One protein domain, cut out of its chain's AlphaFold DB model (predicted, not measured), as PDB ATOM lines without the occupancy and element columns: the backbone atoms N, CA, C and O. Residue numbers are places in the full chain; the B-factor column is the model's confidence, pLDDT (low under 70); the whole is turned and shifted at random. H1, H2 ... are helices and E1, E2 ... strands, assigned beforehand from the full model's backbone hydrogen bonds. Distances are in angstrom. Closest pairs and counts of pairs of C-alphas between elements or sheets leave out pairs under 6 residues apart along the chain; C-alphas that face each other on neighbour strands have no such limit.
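What this domain is: This is residues 224 to 279 of the 280 residues of the protein "Homeobox domain-containing protein" of Mytilus coruscus (UniProt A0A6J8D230). A two-stranded hairpin, E1 and E2, stands beside a pair of crossed helices, H1 and H2, with E1 on the side toward the helices and E2 on the far side. The loop of residues 238 to 247, between the helices, lies at the opposite end of the long axis from the last residue, Ser 279. The printed part has 56 residues with two named helices and two named strands, in the order H1, H2, E1, E2; the sheet has the order E1 - E2 and is antiparallel, and the class is mixed, helices and strands. The whole is compact, with a radius of gyration of the C-alphas of 10.8 A, and its C-alphas span 33 by 24 by 17 A.

How they stand to each other: The sheet is made of E1, residues 264 to 269, and E2, residues 273 to 278, antiparallel neighbours that form a hairpin, with 155 degrees between their N-to-C directions. N 267 and O 275 are 2.9 A apart and N 275 and O 267 are 3.0 A apart, both within hydrogen-bond range. The short stretch of residues 259 to 260 also pairs with residues 265 to 266 of E1, antiparallel. The closest C-alphas of E1 and H2, residues 248 to 257, are those of Tyr 268 and Ala 255, 6.4 A apart. The closest C-alphas of E1 and H1, residues 224 to 237, are those of Tyr 268 and Met 234, 6.8 A apart. H1 and H2 touch, and the closest C-alphas are those of Met 233 and Ala 251, 4.4 A apart. Their lines are about perpendicular, at 85 degrees. E2 is apart from H1 and from H2. In H1 and H2 every O i to N i+4 pair is within hydrogen-bond range.

Where its parts are: E1 measures 16.1 A from first to last C-alpha, and E2 measures 16.5 A, ending with C-alpha 278 at (-5.904, 23.457, -49.268). H1 measures 20.0 A and begins with C-alpha 224 at (11.836, 31.538, -58.013). H2 measures 14.0 A and begins with C-alpha 248 at (12.285, 40.649, -42.922).

The domain as a whole: The two C-alphas farthest apart are those of Ser 244 and Ser 279, 33.3 A. The printed part runs from residue 224 to 279 and has no cut. The link from E1 to E2 is tight, the links from H1 to H2 and from H2 to E1 are short, and none is long. The mean pLDDT of the printed part is 87.4, and no printed residue is under 70.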
ATOM      1  N   ASP A 224      10.733  30.831 -58.670       80.31
ATOM      2  CA  ASP A 224      11.836  31.538 -58.013       80.31
ATOM      3  C   ASP A 224      11.346  32.506 -56.915       80.31
ATOM      4  O   ASP A 224      11.948  32.588 -55.845       80.31
ATOM      5  N   ASN A 225      10.202  33.174 -57.125       86.88
ATOM      6  CA  ASN A 225       9.598  34.066 -56.128       86.88
ATOM      7  C   ASN A 225       8.965  33.282 -54.969       86.88
ATOM      8  O   ASN A 225       9.060  33.708 -53.818       86.88
ATOM      9  N   VAL A 226       8.353  32.127 -55.256       86.38
ATOM     10  CA  VAL A 226       7.823  31.219 -54.225       86.38
ATOM     11  C   VAL A 226       8.969  30.623 -53.401       86.38
ATOM     12  O   VAL A 226       8.917  30.666 -52.176       86.38
ATOM     13  N   PHE A 227      10.039  30.143 -54.044       87.94
ATOM     14  CA  PHE A 227      11.222  29.616 -53.359       87.94
ATOM     15  C   PHE A 227      11.899  30.662 -52.475       87.94
ATOM     16  O   PHE A 227      12.240  30.336 -51.340       87.94
ATOM     17  N   ARG A 228      12.055  31.908 -52.947       89.94
ATOM     18  CA  ARG A 228      12.615  32.987 -52.121       89.94
ATOM     19  C   ARG A 228      11.773  33.207 -50.864       89.94
ATOM     20  O   ARG A 228      12.305  33.107 -49.770       89.94
ATOM     21  N   ARG A 229      10.450  33.364 -51.008       91.94
ATOM     22  CA  ARG A 229       9.540  33.535 -49.859       91.94
ATOM     23  C   ARG A 229       9.580  32.356 -48.884       91.94
ATOM     24  O   ARG A 229       9.514  32.590 -47.686       91.94
ATOM     25  N   ILE A 230       9.732  31.114 -49.359       91.25
ATOM     26  CA  ILE A 230       9.900  29.936 -48.483       91.25
ATOM     27  C   ILE A 230      11.186  30.038 -47.653       91.25
ATOM     28  O   ILE A 230      11.152  29.797 -46.448       91.25
ATOM     29  N   VAL A 231      12.306  30.390 -48.288       92.00
ATOM     30  CA  VAL A 231      13.605  30.531 -47.612       92.00
ATOM     31  C   VAL A 231      13.571  31.681 -46.608       92.00
ATOM     32  O   VAL A 231      13.986  31.494 -45.466       92.00
ATOM     33  N   ASP A 232      13.019  32.828 -47.002       92.31
ATOM     34  CA  ASP A 232      12.871  34.004 -46.144       92.31
ATOM     35  C   ASP A 232      11.985  33.674 -44.924       92.31
ATOM     36  O   ASP A 232      12.384  33.902 -43.782       92.31
ATOM     37  N   MET A 233      10.820  33.049 -45.152       92.19
ATOM     38  CA  MET A 233       9.890  32.569 -44.119       92.19
ATOM     39  C   MET A 233      10.577  31.645 -43.100       92.19
ATOM     40  O   MET A 233      10.438  31.845 -41.890       92.19
ATOM     41  N   MET A 234      11.339  30.652 -43.573       90.44
ATOM     42  CA  MET A 234      12.110  29.752 -42.708       90.44
ATOM     43  C   MET A 234      13.160  30.528 -41.902       90.44
ATOM     44  O   MET A 234      13.182  30.428 -40.675       90.44
ATOM     45  N   ALA A 235      13.965  31.369 -42.560       90.25
ATOM     46  CA  ALA A 235      15.020  32.152 -41.917       90.25
ATOM     47  C   ALA A 235      14.486  33.132 -40.855       90.25
ATOM     48  O   ALA A 235      15.131  33.326 -39.822       90.25
ATOM     49  N   ALA A 236      13.300  33.712 -41.063       89.38
ATOM     50  CA  ALA A 236      12.615  34.521 -40.058       89.38
ATOM     51  C   ALA A 236      12.128  33.673 -38.870       89.38
ATOM     52  O   ALA A 236      12.359  34.044 -37.719       89.38
ATOM     53  N   SER A 237      11.515  32.512 -39.124       86.00
ATOM     54  CA  SER A 237      11.016  31.617 -38.062       86.00
ATOM     55  C   SER A 237      12.126  31.004 -37.191       86.00
ATOM     56  O   SER A 237      11.931  30.760 -36.000       86.00
ATOM     57  N   GLU A 238      13.314  30.804 -37.765       86.38
ATOM     58  CA  GLU A 238      14.503  30.299 -37.070       86.38
ATOM     59  C   GLU A 238      15.365  31.425 -36.474       86.38
ATOM     60  O   GLU A 238      16.369  31.148 -35.826       86.38
ATOM     61  N   SER A 239      14.954  32.692 -36.633       86.38
ATOM     62  CA  SER A 239      15.696  33.887 -36.188       86.38
ATOM     63  C   SER A 239      17.108  34.019 -36.786       86.38
ATOM     64  O   SER A 239      17.976  34.667 -36.207       86.38
ATOM     65  N   VAL A 240      17.328  33.429 -37.966       89.06
ATOM     66  CA  VAL A 240      18.584  33.497 -38.736       89.06
ATOM     67  C   VAL A 240      18.630  34.756 -39.618       89.06
ATOM     68  O   VAL A 240      19.705  35.226 -39.982       89.06
ATOM     69  N   MET A 241      17.470  35.336 -39.947       87.88
ATOM     70  CA  MET A 241      17.368  36.566 -40.740       87.88
ATOM     71  C   MET A 241      17.584  37.833 -39.881       87.88
ATOM     72  O   MET A 241      16.911  37.997 -38.859       87.88
ATOM     73  N   PRO A 242      18.465  38.770 -40.288       89.06
ATOM     74  CA  PRO A 242      18.667  40.021 -39.563       89.06
ATOM     75  C   PRO A 242      17.474  40.973 -39.735       89.06
ATOM     76  O   PRO A 242      16.940  41.141 -40.828       89.06
ATOM     77  N   LYS A 243      17.094  41.673 -38.657       87.06
ATOM     78  CA  LYS A 243      15.949  42.611 -38.636       87.06
ATOM     79  C   LYS A 243      16.111  43.838 -39.547       87.06
ATOM     80  O   LYS A 243      15.142  44.554 -39.770       87.06
ATOM     81  N   SER A 244      17.327  44.103 -40.022       88.75
ATOM     82  CA  SER A 244      17.655  45.165 -40.978       88.75
ATOM     83  C   SER A 244      17.435  44.766 -42.443       88.75
ATOM     84  O   SER A 244      17.584  45.613 -43.322       88.75
ATOM     85  N   ASP A 245      17.101  43.503 -42.726       88.06
ATOM     86  CA  ASP A 245      16.821  43.039 -44.083       88.06
ATOM     87  C   ASP A 245      15.473  43.588 -44.586       88.06
ATOM     88  O   ASP A 245      14.451  43.501 -43.903       88.06
ATOM     89  N   ALA A 246      15.444  44.111 -45.814       88.25
ATOM     90  CA  ALA A 246      14.222  44.607 -46.449       88.25
ATOM     91  C   ALA A 246      13.156  43.508 -46.655       88.25
ATOM     92  O   ALA A 246      11.967  43.809 -46.773       88.25
ATOM     93  N   SER A 247      13.563  42.235 -46.688       89.12
ATOM     94  CA  SER A 247      12.666  41.076 -46.765       89.12
ATOM     95  C   SER A 247      12.072  40.666 -45.408       89.12
ATOM     96  O   SER A 247      10.983  40.092 -45.386       89.12
ATOM     97  N   PHE A 248      12.697  41.035 -44.280       89.69
ATOM     98  CA  PHE A 248      12.285  40.649 -42.922       89.69
ATOM     99  C   PHE A 248      10.792  40.866 -42.597       89.69
ATOM    100  O   PHE A 248      10.149  39.915 -42.144       89.69
ATOM    101  N   PRO A 249      10.168  42.041 -42.841       89.56
ATOM    102  CA  PRO A 249       8.748  42.230 -42.525       89.56
ATOM    103  C   PRO A 249       7.818  41.340 -43.367       89.56
ATOM    104  O   PRO A 249       6.762  40.923 -42.888       89.56
ATOM    105  N   PHE A 250       8.205  41.008 -44.603       90.44
ATOM    106  CA  PHE A 250       7.453  40.086 -45.458       90.44
ATOM    107  C   PHE A 250       7.652  38.635 -45.014       90.44
ATOM    108  O   PHE A 250       6.681  37.892 -44.920       90.44
ATOM    109  N   ALA A 251       8.883  38.268 -44.659       90.88
ATOM    110  CA  ALA A 251       9.255  36.956 -44.147       90.88
ATOM    111  C   ALA A 251       8.515  36.598 -42.847       90.88
ATOM    112  O   ALA A 251       7.950  35.513 -42.732       90.88
ATOM    113  N   VAL A 252       8.445  37.533 -41.892       89.69
ATOM    114  CA  VAL A 252       7.695  37.365 -40.634       89.69
ATOM    115  C   VAL A 252       6.191  37.239 -40.896       89.69
ATOM    116  O   VAL A 252       5.531  36.390 -40.297       89.69
ATOM    117  N   LYS A 253       5.639  38.037 -41.820       89.31
ATOM    118  CA  LYS A 253       4.227  37.939 -42.223       89.31
ATOM    119  C   LYS A 253       3.914  36.592 -42.884       89.31
ATOM    120  O   LYS A 253       2.875  36.002 -42.592       89.31
ATOM    121  N   ASP A 254       4.812  36.102 -43.731       91.88
ATOM    122  CA  ASP A 254       4.694  34.797 -44.379       91.88
ATOM    123  C   ASP A 254       4.893  33.642 -43.389       91.88
ATOM    124  O   ASP A 254       4.221  32.630 -43.532       91.88
ATOM    125  N   ALA A 255       5.706  33.794 -42.340       87.88
ATOM    126  CA  ALA A 255       5.835  32.798 -41.272       87.88
ATOM    127  C   ALA A 255       4.601  32.741 -40.358       87.88
ATOM    128  O   ALA A 255       4.173  31.659 -39.969       87.88
ATOM    129  N   ALA A 256       4.008  33.894 -40.035       86.56
ATOM    130  CA  ALA A 256       2.822  33.972 -39.180       86.56
ATOM    131  C   ALA A 256       1.531  33.547 -39.896       86.56
ATOM    132  O   ALA A 256       0.622  33.012 -39.266       86.56
ATOM    133  N   LEU A 257       1.420  33.818 -41.202       86.12
ATOM    134  CA  LEU A 257       0.213  33.526 -41.973       86.12
ATOM    135  C   LEU A 257       0.394  32.341 -42.919       86.12
ATOM    136  O   LEU A 257      -0.497  31.502 -42.979       86.12
ATOM    137  N   GLY A 258       1.488  32.271 -43.668       88.44
ATOM    138  CA  GLY A 258       1.691  31.346 -44.781       88.44
ATOM    139  C   GLY A 258       1.576  32.028 -46.149       88.44
ATOM    140  O   GLY A 258       0.760  32.930 -46.372       88.44
ATOM    141  N   ILE A 259       2.393  31.563 -47.091       90.50
ATOM    142  CA  ILE A 259       2.479  32.030 -48.473       90.50
ATOM    143  C   ILE A 259       1.235  31.556 -49.233       90.50
ATOM    144  O   ILE A 259       1.037  30.360 -49.446       90.50
ATOM    145  N   ARG A 260       0.399  32.498 -49.679       88.44
ATOM    146  CA  ARG A 260      -0.758  32.196 -50.537       88.44
ATOM    147  C   ARG A 260      -0.298  31.749 -51.929       88.44
ATOM    148  O   ARG A 260       0.475  32.451 -52.583       88.44
ATOM    149  N   LEU A 261      -0.805  30.605 -52.371       85.69
ATOM    150  CA  LEU A 261      -0.645  30.025 -53.705       85.69
ATOM    151  C   LEU A 261      -2.025  29.949 -54.388       85.69
ATOM    152  O   LEU A 261      -3.025  30.366 -53.810       85.69
ATOM    153  N   LYS A 262      -2.090  29.463 -55.636       79.38
ATOM    154  CA  LYS A 262      -3.358  29.401 -56.392       79.38
ATOM    155  C   LYS A 262      -4.343  28.369 -55.831       79.38
ATOM    156  O   LYS A 262      -5.542  28.600 -55.891       79.38
ATOM    157  N   ASP A 263      -3.819  27.288 -55.257       80.75
ATOM    158  CA  ASP A 263      -4.597  26.120 -54.820       80.75
ATOM    159  C   ASP A 263      -4.716  26.011 -53.283       80.75
ATOM    160  O   ASP A 263      -5.266  25.045 -52.760       80.75
ATOM    161  N   GLY A 264      -4.152  26.964 -52.531       84.88
ATOM    162  CA  GLY A 264      -4.015  26.852 -51.079       84.88
ATOM    163  C   GLY A 264      -2.963  27.781 -50.484       84.88
ATOM    164  O   GLY A 264      -2.544  28.771 -51.089       84.88
ATOM    165  N   LYS A 265      -2.518  27.453 -49.275       88.69
ATOM    166  CA  LYS A 265      -1.603  28.257 -48.467       88.69
ATOM    167  C   LYS A 265      -0.474  27.381 -47.932       88.69
ATOM    168  O   LYS A 265      -0.709  26.340 -47.333       88.69
ATOM    169  N   LEU A 266       0.760  27.814 -48.140       90.88
ATOM    170  CA  LEU A 266       1.963  27.102 -47.722       90.88
ATOM    171  C   LEU A 266       2.520  27.736 -46.443       90.88
ATOM    172  O   LEU A 266       2.806  28.931 -46.444       90.88
ATOM    173  N   TYR A 267       2.697  26.968 -45.373       90.44
ATOM    174  CA  TYR A 267       3.201  27.470 -44.088       90.44
ATOM    175  C   TYR A 267       4.383  26.634 -43.580       90.44
ATOM    176  O   TYR A 267       4.675  25.554 -44.097       90.44
ATOM    177  N   TYR A 268       5.101  27.154 -42.582       88.06
ATOM    178  CA  TYR A 268       6.209  26.452 -41.936       88.06
ATOM    179  C   TYR A 268       5.917  26.227 -40.455       88.06
ATOM    180  O   TYR A 268       5.721  27.172 -39.694       88.06
ATOM    181  N   SER A 269       5.912  24.962 -40.048       83.25
ATOM    182  CA  SER A 269       5.891  24.541 -38.654       83.25
ATOM    183  C   SER A 269       7.292  24.131 -38.222       83.25
ATOM    184  O   SER A 269       7.907  23.259 -38.832       83.25
ATOM    185  N   LYS A 270       7.770  24.662 -37.094       78.44
ATOM    186  CA  LYS A 270       9.049  24.243 -36.495       78.44
ATOM    187  C   LYS A 270       9.073  22.756 -36.088       78.44
ATOM    188  O   LYS A 270      10.148  22.194 -35.905       78.44
ATOM    189  N   GLN A 271       7.906  22.124 -35.937       79.69
ATOM    190  CA  GLN A 271       7.778  20.714 -35.552       79.69
ATOM    191  C   GLN A 271       7.686  19.762 -36.756       79.69
ATOM    192  O   GLN A 271       8.189  18.643 -36.678       79.69
ATOM    193  N   TYR A 272       7.045  20.189 -37.850       82.12
ATOM    194  CA  TYR A 272       6.708  19.319 -38.990       82.12
ATOM    195  C   TYR A 272       7.373  19.731 -40.314       82.12
ATOM    196  O   TYR A 272       7.425  18.942 -41.257       82.12
ATOM    197  N   GLY A 273       7.965  20.925 -40.371       85.81
ATOM    198  CA  GLY A 273       8.584  21.484 -41.562       85.81
ATOM    199  C   GLY A 273       7.591  22.269 -42.418       85.81
ATOM    200  O   GLY A 273       6.788  23.048 -41.911       85.81
ATOM    201  N   LEU A 274       7.701  22.119 -43.736       88.62
ATOM    202  CA  LEU A 274       6.877  22.833 -44.708       88.62
ATOM    203  C   LEU A 274       5.574  22.063 -44.973       88.62
ATOM    204  O   LEU A 274       5.622  20.978 -45.552       88.62
ATOM    205  N   ASP A 275       4.439  22.658 -44.614       87.69
ATOM    206  CA  ASP A 275       3.096  22.089 -44.767       87.69
ATOM    207  C   ASP A 275       2.218  22.950 -45.694       87.69
ATOM    208  O   ASP A 275       2.521  24.114 -45.983       87.69
ATOM    209  N   PHE A 276       1.119  22.368 -46.180       89.50
ATOM    210  CA  PHE A 276       0.190  22.999 -47.117       89.50
ATOM    211  C   PHE A 276      -1.265  22.811 -46.672       89.50
ATOM    212  O   PHE A 276      -1.689  21.698 -46.368       89.50
ATOM    213  N   GLU A 277      -2.014  23.909 -46.663       86.00
ATOM    214  CA  GLU A 277      -3.441  23.989 -46.353       86.00
ATOM    215  C   GLU A 277      -4.214  24.261 -47.655       86.00
ATOM    216  O   GLU A 277      -4.033  25.311 -48.282       86.00
ATOM    217  N   ASP A 278      -5.050  23.312 -48.082       83.00
ATOM    218  CA  ASP A 278      -5.904  23.457 -49.268       83.00
ATOM    219  C   ASP A 278      -6.910  24.612 -49.068       83.00
ATOM    220  O   ASP A 278      -7.479  24.775 -47.986       83.00
ATOM    221  N   SER A 279      -7.171  25.415 -50.107       75.50
ATOM    222  CA  SER A 279      -8.283  26.381 -50.065       75.50
ATOM    223  C   SER A 279      -9.607  25.676 -50.359       75.50
ATOM    224  O   SER A 279      -9.843  25.249 -51.487       75.50
TER     225      SER A 279